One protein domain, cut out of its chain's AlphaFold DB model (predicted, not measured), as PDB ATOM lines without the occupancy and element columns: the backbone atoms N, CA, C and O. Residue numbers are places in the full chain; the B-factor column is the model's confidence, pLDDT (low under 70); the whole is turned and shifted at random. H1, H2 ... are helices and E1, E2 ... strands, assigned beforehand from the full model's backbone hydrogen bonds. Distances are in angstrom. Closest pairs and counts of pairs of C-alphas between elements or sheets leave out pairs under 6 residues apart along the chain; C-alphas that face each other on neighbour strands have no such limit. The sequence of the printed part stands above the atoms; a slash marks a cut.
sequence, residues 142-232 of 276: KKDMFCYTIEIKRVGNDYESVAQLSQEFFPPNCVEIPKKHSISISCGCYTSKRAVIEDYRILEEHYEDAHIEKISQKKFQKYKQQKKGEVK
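What this domain is: This is residues 142 to 232 of the 276 residues of an uncharacterized protein of hydrothermal vent metagenome (UniProt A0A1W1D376). A strongly twisted sheet of four strands is the middle layer of three, with helix H2 along one face and helix H3 slanting over the other. The small helix H1 only grazes the sheet, near the E2 and E3 hairpin. The printed part has 91 residues with three named helices and four named strands, in the order E1 H1 E2 E3 H2 E4 H3; the sheet's order is E2, E3, E1, E4, antiparallel throughout. The class is mixed, helices and strands. The whole is compact, with a radius of gyration of the C-alphas of 13.1 A and spans of 41 by 33 by 20 A.

Where its parts are: In the sheet, E2 is residues 175 to 179, E3 residues 182 to 190 and 23.6 A long, E1 residues 146 to 152 and 19.3 A long, and E4 residues 210 to 215 and 15.4 A long. E1 begins at C-alpha 146 at (6.909, -42.529, 11.314). H2 is residues 193 to 204, 16.1 A long; H3 is residues 217 to 232, 23.2 A long, and ends at C-alpha 232 at (19.958, -35.064, -13.173). H1 is residues 159 to 162.

How they stand to each other: E2 and E3 form a hairpin, with N 177 and O 184 2.7 A apart. E3 and E1 are antiparallel at 159 degrees, with N 150 and O 185 2.8 A apart. E1 and E4 are antiparallel at 146 degrees, with N 213 and O 149 2.8 A apart. E2 and E4 are the edge strands. H2 lies over E1, at a height over the sheet of 8.5 A, and runs along the strands, at 9 degrees to E1 on the local plane; it is only just not over E4, on which 2 of its C-alphas fall. The closest C-alphas of H2 and E1 are those of Tyr 200 and Ile 150, 7.2 A apart. H3, on the opposite face at a height over the sheet of 9.5 A, lies over E2, E1 and, only just, with 3 C-alphas, E3; it runs slantwise to the strands, at 50 degrees to E1 on the local plane. Its closest C-alphas to E1 are those of Gln 217 and Cys 147, 5.8 A apart. E1, H1, E2 and E3, H2, E4 are split strand-helix-strand units, two strands running the same way with another strand between them, each with a right-handed crossover. H2 has every O i to N i+4 pair within hydrogen-bond range, H3 has 11 of 12, and H1 is too short for such a pair.

The domain as a whole: The C-alphas farthest apart, those of Lys 143 and Asp 158, are 41.1 A apart. The printed part has no cut. The link from H1 to E2, residues 163 to 174, is long. The mean pLDDT of the printed part is 75.8; residues 142 to 143, 154 to 167 and 230 to 232 are under 70.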
ATOM      1  N   LYS A 142       4.212 -32.159  13.021       55.00
ATOM      2  CA  LYS A 142       5.501 -32.799  12.700       55.00
ATOM      3  C   LYS A 142       5.969 -33.827  13.729       55.00
ATOM      4  O   LYS A 142       6.931 -34.534  13.439       55.00
ATOM      5  N   LYS A 143       5.344 -33.902  14.910       57.59
ATOM      6  CA  LYS A 143       5.912 -34.659  16.034       57.59
ATOM      7  C   LYS A 143       5.772 -36.182  15.908       57.59
ATOM      8  O   LYS A 143       6.637 -36.880  16.420       57.59
ATOM      9  N   ASP A 144       4.820 -36.677  15.110       70.75
ATOM     10  CA  ASP A 144       4.480 -38.112  15.076       70.75
ATOM     11  C   ASP A 144       4.474 -38.725  13.665       70.75
ATOM     12  O   ASP A 144       3.668 -39.597  13.340       70.75
ATOM     13  N   MET A 145       5.366 -38.274  12.778       74.06
ATOM     14  CA  MET A 145       5.566 -38.964  11.499       74.06
ATOM     15  C   MET A 145       6.545 -40.127  11.657       74.06
ATOM     16  O   MET A 145       7.713 -39.942  12.002       74.06
ATOM     17  N   PHE A 146       6.089 -41.329  11.323       77.69
ATOM     18  CA  PHE A 146       6.909 -42.529  11.314       77.69
ATOM     19  C   PHE A 146       7.423 -42.792   9.899       77.69
ATOM     20  O   PHE A 146       6.649 -43.074   8.986       77.69
ATOM     21  N   CYS A 147       8.733 -42.688   9.704       82.12
ATOM     22  CA  CYS A 147       9.357 -43.028   8.431       82.12
ATOM     23  C   CYS A 147       9.812 -44.485   8.446       82.12
ATOM     24  O   CYS A 147      10.459 -44.929   9.396       82.12
ATOM     25  N   TYR A 148       9.481 -45.214   7.386       79.25
ATOM     26  CA  TYR A 148       9.838 -46.619   7.247       79.25
ATOM     27  C   TYR A 148      10.442 -46.882   5.877       79.25
ATOM     28  O   TYR A 148      10.115 -46.234   4.878       79.25
ATOM     29  N   THR A 149      11.333 -47.857   5.861       80.50
ATOM     30  CA  THR A 149      11.871 -48.464   4.658       80.50
ATOM     31  C   THR A 149      11.575 -49.946   4.743       80.50
ATOM     32  O   THR A 149      11.740 -50.548   5.796       80.50
ATOM     33  N   ILE A 150      11.116 -50.520   3.646       76.81
ATOM     34  CA  ILE A 150      10.889 -51.949   3.518       76.81
ATOM     35  C   ILE A 150      12.075 -52.469   2.723       76.81
ATOM     36  O   ILE A 150      12.318 -52.056   1.589       76.81
ATOM     37  N   GLU A 151      12.910 -53.270   3.358       78.31
ATOM     38  CA  GLU A 151      14.069 -53.853   2.702       78.31
ATOM     39  C   GLU A 151      13.710 -55.254   2.218       78.31
ATOM     40  O   GLU A 151      13.035 -56.002   2.915       78.31
ATOM     41  N   ILE A 152      14.129 -55.566   0.996       73.88
ATOM     42  CA  ILE A 152      13.905 -56.853   0.346       73.88
ATOM     43  C   ILE A 152      15.291 -57.455   0.133       73.88
ATOM     44  O   ILE A 152      16.101 -56.958  -0.664       73.88
ATOM     45  N   LYS A 153      15.616 -58.469   0.932       71.06
ATOM     46  CA  LYS A 153      16.921 -59.137   0.904       71.06
ATOM     47  C   LYS A 153      16.887 -60.322  -0.051       71.06
ATOM     48  O   LYS A 153      16.848 -61.470   0.386       71.06
ATOM     49  N   ARG A 154      17.020 -60.056  -1.354       64.06
ATOM     50  CA  ARG A 154      17.234 -61.148  -2.306       64.06
ATOM     51  C   ARG A 154      18.604 -61.773  -2.058       64.06
ATOM     52  O   ARG A 154      19.637 -61.147  -2.283       64.06
ATOM     53  N   VAL A 155      18.603 -63.021  -1.600       50.03
ATOM     54  CA  VAL A 155      19.805 -63.850  -1.484       50.03
ATOM     55  C   VAL A 155      20.142 -64.366  -2.883       50.03
ATOM     56  O   VAL A 155      19.639 -65.396  -3.317       50.03
ATOM     57  N   GLY A 156      20.946 -63.611  -3.627       53.44
ATOM     58  CA  GLY A 156      21.428 -64.001  -4.952       53.44
ATOM     59  C   GLY A 156      22.630 -63.158  -5.366       53.44
ATOM     60  O   GLY A 156      22.646 -61.950  -5.137       53.44
ATOM     61  N   ASN A 157      23.648 -63.786  -5.956       51.69
ATOM     62  CA  ASN A 157      24.874 -63.099  -6.387       51.69
ATOM     63  C   ASN A 157      24.679 -62.244  -7.654       51.69
ATOM     64  O   ASN A 157      25.551 -61.444  -7.995       51.69
ATOM     65  N   ASP A 158      23.523 -62.355  -8.307       57.69
ATOM     66  CA  ASP A 158      23.279 -61.738  -9.604       57.69
ATOM     67  C   ASP A 158      22.518 -60.420  -9.437       57.69
ATOM     68  O   ASP A 158      21.288 -60.387  -9.345       57.69
ATOM     69  N   TYR A 159      23.257 -59.307  -9.435       53.41
ATOM     70  CA  TYR A 159      22.726 -57.934  -9.393       53.41
ATOM     71  C   TYR A 159      21.666 -57.670 -10.484       53.41
ATOM     72  O   TYR A 159      20.755 -56.861 -10.312       53.41
ATOM     73  N   GLU A 160      21.747 -58.401 -11.597       54.44
ATOM     74  CA  GLU A 160      20.814 -58.318 -12.722       54.44
ATOM     75  C   GLU A 160      19.424 -58.894 -12.396       54.44
ATOM     76  O   GLU A 160      18.413 -58.363 -12.854       54.44
ATOM     77  N   SER A 161      19.354 -59.905 -11.519       52.09
ATOM     78  CA  SER A 161      18.088 -60.434 -10.991       52.09
ATOM     79  C   SER A 161      17.436 -59.465 -10.000       52.09
ATOM     80  O   SER A 161      16.217 -59.429  -9.849       52.09
ATOM     81  N   VAL A 162      18.244 -58.646  -9.330       51.56
ATOM     82  CA  VAL A 162      17.805 -57.689  -8.315       51.56
ATOM     83  C   VAL A 162      17.169 -56.463  -8.997       51.56
ATOM     84  O   VAL A 162      16.068 -56.069  -8.631       51.56
ATOM     85  N   ALA A 163      17.748 -55.954 -10.090       52.34
ATOM     86  CA  ALA A 163      17.283 -54.761 -10.817       52.34
ATOM     87  C   ALA A 163      15.907 -54.862 -11.530       52.34
ATOM     88  O   ALA A 163      15.467 -53.890 -12.145       52.34
ATOM     89  N   GLN A 164      15.218 -56.009 -11.481       57.25
ATOM     90  CA  GLN A 164      13.938 -56.244 -12.176       57.25
ATOM     91  C   GLN A 164      12.740 -56.426 -11.231       57.25
ATOM     92  O   GLN A 164      11.767 -57.119 -11.552       57.25
ATOM     93  N   LEU A 165      12.759 -55.780 -10.063       62.81
ATOM     94  CA  LEU A 165      11.528 -55.626  -9.292       62.81
ATOM     95  C   LEU A 165      10.530 -54.798 -10.114       62.81
ATOM     96  O   LEU A 165      10.808 -53.674 -10.528       62.81
ATOM     97  N   SER A 166       9.357 -55.377 -10.388       58.78
ATOM     98  CA  SER A 166       8.313 -54.667 -11.125       58.78
ATOM     99  C   SER A 166       7.828 -53.496 -10.278       58.78
ATOM    100  O   SER A 166       7.160 -53.704  -9.266       58.78
ATOM    101  N   GLN A 167       8.112 -52.268 -10.723       69.25
ATOM    102  CA  GLN A 167       7.594 -51.039 -10.107       69.25
ATOM    103  C   GLN A 167       6.057 -51.020 -10.021       69.25
ATOM    104  O   GLN A 167       5.498 -50.206  -9.296       69.25
ATOM    105  N   GLU A 168       5.375 -51.925 -10.731       71.69
ATOM    106  CA  GLU A 168       3.925 -52.123 -10.698       71.69
ATOM    107  C   GLU A 168       3.382 -52.468  -9.301       71.69
ATOM    108  O   GLU A 168       2.254 -52.097  -8.991       71.69
ATOM    109  N   PHE A 169       4.175 -53.127  -8.451       74.50
ATOM    110  CA  PHE A 169       3.752 -53.502  -7.092       74.50
ATOM    111  C   PHE A 169       4.238 -52.539  -6.017       74.50
ATOM    112  O   PHE A 169       3.953 -52.727  -4.836       74.50
ATOM    113  N   PHE A 170       4.993 -51.510  -6.400       80.25
ATOM    114  CA  PHE A 170       5.473 -50.537  -5.438       80.25
ATOM    115  C   PHE A 170       4.340 -49.563  -5.129       80.25
ATOM    116  O   PHE A 170       3.769 -48.978  -6.056       80.25
ATOM    117  N   PRO A 171       4.034 -49.317  -3.844       78.88
ATOM    118  CA  PRO A 171       3.178 -48.201  -3.494       78.88
ATOM    119  C   PRO A 171       3.690 -46.910  -4.167       78.88
ATOM    120  O   PRO A 171       4.903 -46.697  -4.276       78.88
ATOM    121  N   PRO A 172       2.798 -46.009  -4.613       75.50
ATOM    122  CA  PRO A 172       3.142 -44.885  -5.494       75.50
ATOM    123  C   PRO A 172       4.153 -43.890  -4.897       75.50
ATOM    124  O   PRO A 172       4.708 -43.055  -5.608       75.50
ATOM    125  N   ASN A 173       4.401 -43.970  -3.589       78.69
ATOM    126  CA  ASN A 173       5.330 -43.109  -2.864       78.69
ATOM    127  C   ASN A 173       6.694 -43.758  -2.595       78.69
ATOM    128  O   ASN A 173       7.549 -43.128  -1.961       78.69
ATOM    129  N   CYS A 174       6.913 -44.979  -3.083       81.94
ATOM    130  CA  CYS A 174       8.135 -45.719  -2.841       81.94
ATOM    131  C   CYS A 174       9.274 -45.355  -3.784       81.94
ATOM    132  O   CYS A 174       9.118 -45.042  -4.966       81.94
ATOM    133  N   VAL A 175      10.474 -45.396  -3.218       81.94
ATOM    134  CA  VAL A 175      11.728 -45.169  -3.914       81.94
ATOM    135  C   VAL A 175      12.608 -46.385  -3.714       81.94
ATOM    136  O   VAL A 175      12.959 -46.719  -2.588       81.94
ATOM    137  N   GLU A 176      12.997 -46.999  -4.821       83.50
ATOM    138  CA  GLU A 176      14.047 -48.003  -4.844       83.50
ATOM    139  C   GLU A 176      15.408 -47.374  -4.521       83.50
ATOM    140  O   GLU A 176      15.758 -46.312  -5.047       83.50
ATOM    141  N   ILE A 177      16.150 -48.023  -3.630       82.44
ATOM    142  CA  ILE A 177      17.503 -47.673  -3.217       82.44
ATOM    143  C   ILE A 177      18.356 -48.928  -3.436       82.44
ATOM    144  O   ILE A 177      18.271 -49.865  -2.630       82.44
ATOM    145  N   PRO A 178      19.163 -48.973  -4.508       77.38
ATOM    146  CA  PRO A 178      20.047 -50.103  -4.746       77.38
ATOM    147  C   PRO A 178      21.097 -50.184  -3.630       77.38
ATOM    148  O   PRO A 178      21.708 -49.180  -3.251       77.38
ATOM    149  N   LYS A 179      21.304 -51.384  -3.089       80.44
ATOM    150  CA  LYS A 179      22.423 -51.719  -2.200       80.44
ATOM    151  C   LYS A 179      23.304 -52.762  -2.891       80.44
ATOM    152  O   LYS A 179      22.910 -53.378  -3.873       80.44
ATOM    153  N   LYS A 180      24.513 -52.972  -2.362       75.75
ATOM    154  CA  LYS A 180      25.516 -53.875  -2.959       75.75
ATOM    155  C   LYS A 180      24.995 -55.311  -3.179       75.75
ATOM    156  O   LYS A 180      25.368 -55.929  -4.163       75.75
ATOM    157  N   HIS A 181      24.140 -55.807  -2.280       72.56
ATOM    158  CA  HIS A 181      23.618 -57.185  -2.285       72.56
ATOM    159  C   HIS A 181      22.113 -57.266  -1.967       72.56
ATOM    160  O   HIS A 181      21.619 -58.304  -1.549       72.56
ATOM    161  N   SER A 182      21.385 -56.154  -2.065       75.56
ATOM    162  CA  SER A 182      19.947 -56.116  -1.784       75.56
ATOM    163  C   SER A 182      19.301 -54.906  -2.449       75.56
ATOM    164  O   SER A 182      19.991 -53.978  -2.881       75.56
ATOM    165  N   ILE A 183      17.970 -54.885  -2.498       75.56
ATOM    166  CA  ILE A 183      17.222 -53.661  -2.782       75.56
ATOM    167  C   ILE A 183      16.504 -53.222  -1.524       75.56
ATOM    168  O   ILE A 183      15.881 -53.998  -0.805       75.56
ATOM    169  N   SER A 184      16.570 -51.925  -1.273       80.56
ATOM    170  CA  SER A 184      15.806 -51.303  -0.212       80.56
ATOM    171  C   SER A 184      14.740 -50.412  -0.832       80.56
ATOM    172  O   SER A 184      15.053 -49.504  -1.596       80.56
ATOM    173  N   ILE A 185      13.473 -50.669  -0.528       80.62
ATOM    174  CA  ILE A 185      12.341 -49.880  -1.007       80.62
ATOM    175  C   ILE A 185      11.911 -48.937   0.112       80.62
ATOM    176  O   ILE A 185      11.379 -49.337   1.143       80.62
ATOM    177  N   SER A 186      12.112 -47.639  -0.074       83.19
ATOM    178  CA  SER A 186      11.723 -46.643   0.920       83.19
ATOM    179  C   SER A 186      10.392 -45.999   0.557       83.19
ATOM    180  O   SER A 186      10.330 -45.198  -0.376       83.19
ATOM    181  N   CYS A 187       9.331 -46.353   1.287       80.38
ATOM    182  CA  CYS A 187       7.945 -46.046   0.918       80.38
ATOM    183  C   CYS A 187       7.370 -44.732   1.450       80.38
ATOM    184  O   CYS A 187       6.341 -44.265   0.963       80.38
ATOM    185  N   GLY A 188       8.063 -44.055   2.367       81.62
ATOM    186  CA  GLY A 188       7.612 -42.755   2.841       81.62
ATOM    187  C   GLY A 188       7.720 -42.554   4.336       81.62
ATOM    188  O   GLY A 188       8.279 -43.353   5.086       81.62
ATOM    189  N   CYS A 189       7.140 -41.435   4.753       82.19
ATOM    190  CA  CYS A 189       6.837 -41.167   6.141       82.19
ATOM    191  C   CYS A 189       5.324 -41.102   6.289       82.19
ATOM    192  O   CYS A 189       4.661 -40.374   5.548       82.19
ATOM    193  N   TYR A 190       4.806 -41.850   7.248       83.94
ATOM    194  CA  TYR A 190       3.388 -42.058   7.471       83.94
ATOM    195  C   TYR A 190       2.973 -41.393   8.773       83.94
ATOM    196  O   TYR A 190       3.739 -41.329   9.732       83.94
ATOM    197  N   THR A 191       1.737 -40.915   8.814       80.81
ATOM    198  CA  THR A 191       1.117 -40.368  10.028       80.81
ATOM    199  C   THR A 191       0.543 -41.458  10.930       80.81
ATOM    200  O   THR A 191       0.173 -41.179  12.063       80.81
ATOM    201  N   SER A 192       0.452 -42.706  10.449       84.81
ATOM    202  CA  SER A 192      -0.064 -43.831  11.227       84.81
ATOM    203  C   SER A 192       0.694 -45.126  10.946       84.81
ATOM    204  O   SER A 192       1.092 -45.399   9.813       84.81
ATOM    205  N   LYS A 193       0.829 -45.965  11.981       83.38
ATOM    206  CA  LYS A 193       1.383 -47.325  11.872       83.38
ATOM    207  C   LYS A 193       0.535 -48.221  10.960       83.38
ATOM    208  O   LYS A 193       1.075 -49.084  10.283       83.38
ATOM    209  N   ARG A 194      -0.782 -47.994  10.903       85.94
ATOM    210  CA  ARG A 194      -1.712 -48.774  10.070       85.94
ATOM    211  C   ARG A 194      -1.404 -48.647   8.577       85.94
ATOM    212  O   ARG A 194      -1.406 -49.653   7.886       85.94
ATOM    213  N   ALA A 195      -1.090 -47.440   8.103       84.56
ATOM    214  CA  ALA A 195      -0.737 -47.226   6.698       84.56
ATOM    215  C   ALA A 195       0.561 -47.954   6.299       84.56
ATOM    216  O   ALA A 195       0.670 -48.463   5.194       84.56
ATOM    217  N   VAL A 196       1.514 -48.056   7.230       83.88
ATOM    218  CA  VAL A 196       2.774 -48.789   7.032       83.88
ATOM    219  C   VAL A 196       2.518 -50.288   6.908       83.88
ATOM    220  O   VAL A 196       3.111 -50.936   6.057       83.88
ATOM    221  N   ILE A 197       1.638 -50.827   7.758       85.56
ATOM    222  CA  ILE A 197       1.277 -52.249   7.744       85.56
ATOM    223  C   ILE A 197       0.567 -52.615   6.436       85.56
ATOM    224  O   ILE A 197       0.848 -53.673   5.889       85.56
ATOM    225  N   GLU A 198      -0.308 -51.752   5.912       86.38
ATOM    226  CA  GLU A 198      -1.005 -52.031   4.649       86.38
ATOM    227  C   GLU A 198      -0.039 -52.071   3.457       86.38
ATOM    228  O   GLU A 198      -0.053 -53.033   2.692       86.38
ATOM    229  N   ASP A 199       0.851 -51.078   3.342       83.50
ATOM    230  CA  ASP A 199       1.873 -51.055   2.286       83.50
ATOM    231  C   ASP A 199       2.842 -52.241   2.417       83.50
ATOM    232  O   ASP A 199       3.250 -52.824   1.412       83.50
ATOM    233  N   TYR A 200       3.185 -52.634   3.647       85.62
ATOM    234  CA  TYR A 200       3.994 -53.825   3.892       85.62
ATOM    235  C   TYR A 200       3.280 -55.111   3.491       85.62
ATOM    236  O   TYR A 200       3.902 -55.939   2.841       85.62
ATOM    237  N   ARG A 201       1.988 -55.264   3.798       85.88
ATOM    238  CA  ARG A 201       1.216 -56.462   3.437       85.88
ATOM    239  C   ARG A 201       1.196 -56.692   1.927       85.88
ATOM    240  O   ARG A 201       1.360 -57.820   1.484       85.88
ATOM    241  N   ILE A 202       1.061 -55.621   1.139       82.12
ATOM    242  CA  ILE A 202       1.147 -55.695  -0.328       82.12
ATOM    243  C   ILE A 202       2.520 -56.225  -0.758       82.12
ATOM    244  O   ILE A 202       2.609 -57.072  -1.641       82.12
ATOM    245  N   LEU A 203       3.600 -55.740  -0.141       81.62
ATOM    246  CA  LEU A 203       4.949 -56.194  -0.477       81.62
ATOM    247  C   LEU A 203       5.218 -57.622   0.011       81.62
ATOM    248  O   LEU A 203       5.809 -58.388  -0.734       81.62
ATOM    249  N   GLU A 204       4.743 -58.009   1.191       84.31
ATOM    250  CA  GLU A 204       4.874 -59.363   1.748       84.31
ATOM    251  C   GLU A 204       4.139 -60.413   0.895       84.31
ATOM    252  O   GLU A 204       4.636 -61.521   0.709       84.31
ATOM    253  N   GLU A 205       3.005 -60.056   0.279       80.25
ATOM    254  CA  GLU A 205       2.307 -60.921  -0.690       80.25
ATOM    255  C   GLU A 205       3.125 -61.192  -1.969       80.25
ATOM    256  O   GLU A 205       2.878 -62.180  -2.670       80.25
ATOM    257  N   HIS A 206       4.089 -60.324  -2.289       80.06
ATOM    258  CA  HIS A 206       4.896 -60.393  -3.510       80.06
ATOM    259  C   HIS A 206       6.363 -60.773  -3.272       80.06
ATOM    260  O   HIS A 206       7.015 -61.258  -4.200       80.06
ATOM    261  N   TYR A 207       6.870 -60.562  -2.060       80.44
ATOM    262  CA  TYR A 207       8.274 -60.683  -1.684       80.44
ATOM    263  C   TYR A 207       8.368 -61.356  -0.311       80.44
ATOM    264  O   TYR A 207       8.194 -60.710   0.721       80.44
ATOM    265  N   GLU A 208       8.644 -62.664  -0.307       77.00
ATOM    266  CA  GLU A 208       8.734 -63.489   0.913       77.00
ATOM    267  C   GLU A 208       9.836 -63.014   1.881       77.00
ATOM    268  O   GLU A 208       9.792 -63.293   3.075       77.00
ATOM    269  N   ASP A 209      10.818 -62.280   1.366       79.38
ATOM    270  CA  ASP A 209      11.990 -61.741   2.053       79.38
ATOM    271  C   ASP A 209      11.860 -60.249   2.414       79.38
ATOM    272  O   ASP A 209      12.858 -59.599   2.748       79.38
ATOM    273  N   ALA A 210      10.655 -59.680   2.323       81.62
ATOM    274  CA  ALA A 210      10.400 -58.308   2.737       81.62
ATOM    275  C   ALA A 210      10.437 -58.176   4.267       81.62
ATOM    276  O   ALA A 210       9.752 -58.894   4.987       81.62
ATOM    277  N   HIS A 211      11.165 -57.183   4.779       85.88
ATOM    278  CA  HIS A 211      11.106 -56.799   6.193       85.88
ATOM    279  C   HIS A 211      11.024 -55.284   6.369       85.88
ATOM    280  O   HIS A 211      11.599 -54.500   5.612       85.88
ATOM    281  N   ILE A 212      10.309 -54.846   7.409       85.62
ATOM    282  CA  ILE A 212      10.162 -53.424   7.740       85.62
ATOM    283  C   ILE A 212      11.328 -52.962   8.622       85.62
ATOM    284  O   ILE A 212      11.518 -53.455   9.732       85.62
ATOM    285  N   GLU A 213      12.044 -51.924   8.191       87.19
ATOM    286  CA  GLU A 213      13.009 -51.172   8.997       87.19
ATOM    287  C   GLU A 213      12.462 -49.764   9.293       87.19
ATOM    288  O   GLU A 213      12.117 -48.988   8.393       87.19
ATOM    289  N   LYS A 214      12.405 -49.384  10.573       85.38
ATOM    290  CA  LYS A 214      12.104 -47.998  10.960       85.38
ATOM    291  C   LYS A 214      13.320 -47.121  10.677       85.38
ATOM    292  O   LYS A 214      14.416 -47.407  11.147       85.38
ATOM    293  N   ILE A 215      13.122 -46.007   9.978       84.00
ATOM    294  CA  ILE A 215      14.198 -45.058   9.669       84.00
ATOM    295  C   ILE A 215      13.875 -43.651  10.171       84.00
ATOM    296  O   ILE A 215      12.722 -43.279  10.377       84.00
ATOM    297  N   SER A 216      14.904 -42.825  10.368       85.31
ATOM    298  CA  SER A 216      14.697 -41.421  10.729       85.31
ATOM    299  C   SER A 216      14.244 -40.592   9.523       85.31
ATOM    300  O   SER A 216      14.646 -40.840   8.382       85.31
ATOM    301  N   GLN A 217      13.468 -39.534   9.771       82.81
ATOM    302  CA  GLN A 217      13.037 -38.604   8.723       82.81
ATOM    303  C   GLN A 217      14.225 -37.980   7.979       82.81
ATOM    304  O   GLN A 217      14.184 -37.816   6.760       82.81
ATOM    305  N   LYS A 218      15.321 -37.689   8.692       86.00
ATOM    306  CA  LYS A 218      16.558 -37.163   8.100       86.00
ATOM    307  C   LYS A 218      17.190 -38.165   7.121       86.00
ATOM    308  O   LYS A 218      17.576 -37.764   6.024       86.00
ATOM    309  N   LYS A 219      17.239 -39.460   7.477       84.12
ATOM    310  CA  LYS A 219      17.731 -40.548   6.605       84.12
ATOM    311  C   LYS A 219      16.863 -40.662   5.345       84.12
ATOM    312  O   LYS A 219      17.399 -40.682   4.243       84.12
ATOM    313  N   PHE A 220      15.537 -40.593   5.492       81.38
ATOM    314  CA  PHE A 220      14.601 -40.618   4.362       81.38
ATOM    315  C   PHE A 220      14.783 -39.442   3.386       81.38
ATOM    316  O   PHE A 220      14.836 -39.629   2.169       81.38
ATOM    317  N   GLN A 221      14.912 -38.214   3.899       84.56
ATOM    318  CA  GLN A 221      15.114 -37.035   3.047       84.56
ATOM    319  C   GLN A 221      16.430 -37.114   2.263       84.56
ATOM    320  O   GLN A 221      16.469 -36.710   1.100       84.56
ATOM    321  N   LYS A 222      17.482 -37.695   2.858       86.19
ATOM    322  CA  LYS A 222      18.756 -37.945   2.169       86.19
ATOM    323  C   LYS A 222      18.568 -38.870   0.960       86.19
ATOM    324  O   LYS A 222      19.055 -38.541  -0.119       86.19
ATOM    325  N   TYR A 223      17.786 -39.945   1.094       81.56
ATOM    326  CA  TYR A 223      17.462 -40.841  -0.026       81.56
ATOM    327  C   TYR A 223      16.681 -40.137  -1.141       81.56
ATOM    328  O   TYR A 223      17.026 -40.254  -2.318       81.56
ATOM    329  N   LYS A 224      15.683 -39.316  -0.786       80.44
ATOM    330  CA  LYS A 224      14.944 -38.505  -1.772       80.44
ATOM    331  C   LYS A 224      15.849 -37.536  -2.537       80.44
ATOM    332  O   LYS A 224      15.640 -37.321  -3.732       80.44
ATOM    333  N   GLN A 225      16.827 -36.933  -1.867       86.25
ATOM    334  CA  GLN A 225      17.778 -36.015  -2.498       86.25
ATOM    335  C   GLN A 225      18.768 -36.744  -3.416       86.25
ATOM    336  O   GLN A 225      19.013 -36.261  -4.520       86.25
ATOM    337  N   GLN A 226      19.272 -37.916  -3.010       83.81
ATOM    338  CA  GLN A 226      20.163 -38.746  -3.832       83.81
ATOM    339  C   GLN A 226      19.504 -39.131  -5.162       83.81
ATOM    340  O   GLN A 226      20.069 -38.839  -6.216       83.81
ATOM    341  N   LYS A 227      18.253 -39.618  -5.136       76.50
ATOM    342  CA  LYS A 227      17.504 -39.949  -6.365       76.50
ATOM    343  C   LYS A 227      17.350 -38.742  -7.295       76.50
ATOM    344  O   LYS A 227      17.555 -38.843  -8.500       76.50
ATOM    345  N   LYS A 228      17.025 -37.561  -6.746       77.50
ATOM    346  CA  LYS A 228      16.916 -36.318  -7.537       77.50
ATOM    347  C   LYS A 228      18.253 -35.900  -8.163       77.50
ATOM    348  O   LYS A 228      18.245 -35.295  -9.235       77.50
ATOM    349  N   GLY A 229      19.377 -36.184  -7.506       73.25
ATOM    350  CA  GLY A 229      20.721 -35.916  -8.020       73.25
ATOM    351  C   GLY A 229      21.140 -36.877  -9.135       73.25
ATOM    352  O   GLY A 229      21.700 -36.436 -10.138       73.25
ATOM    353  N   GLU A 230      20.822 -38.163  -9.002       65.31
ATOM    354  CA  GLU A 230      21.125 -39.194 -10.006       65.31
ATOM    355  C   GLU A 230      20.319 -39.001 -11.291       65.31
ATOM    356  O   GLU A 230      20.899 -38.992 -12.377       65.31
ATOM    357  N   VAL A 231      19.019 -38.699 -11.184       57.59
ATOM    358  CA  VAL A 231      18.170 -38.390 -12.353       57.59
ATOM    359  C   VAL A 231      18.733 -37.207 -13.155       57.59
ATOM    360  O   VAL A 231      18.705 -37.217 -14.382       57.59
ATOM    361  N   LYS A 232      19.327 -36.207 -12.490       54.72
ATOM    362  CA  LYS A 232      19.958 -35.064 -13.173       54.72
ATOM    363  C   LYS A 232      21.277 -35.410 -13.873       54.72
ATOM    364  O   LYS A 232      21.617 -34.743 -14.847       54.72
TER     365      LYS A 232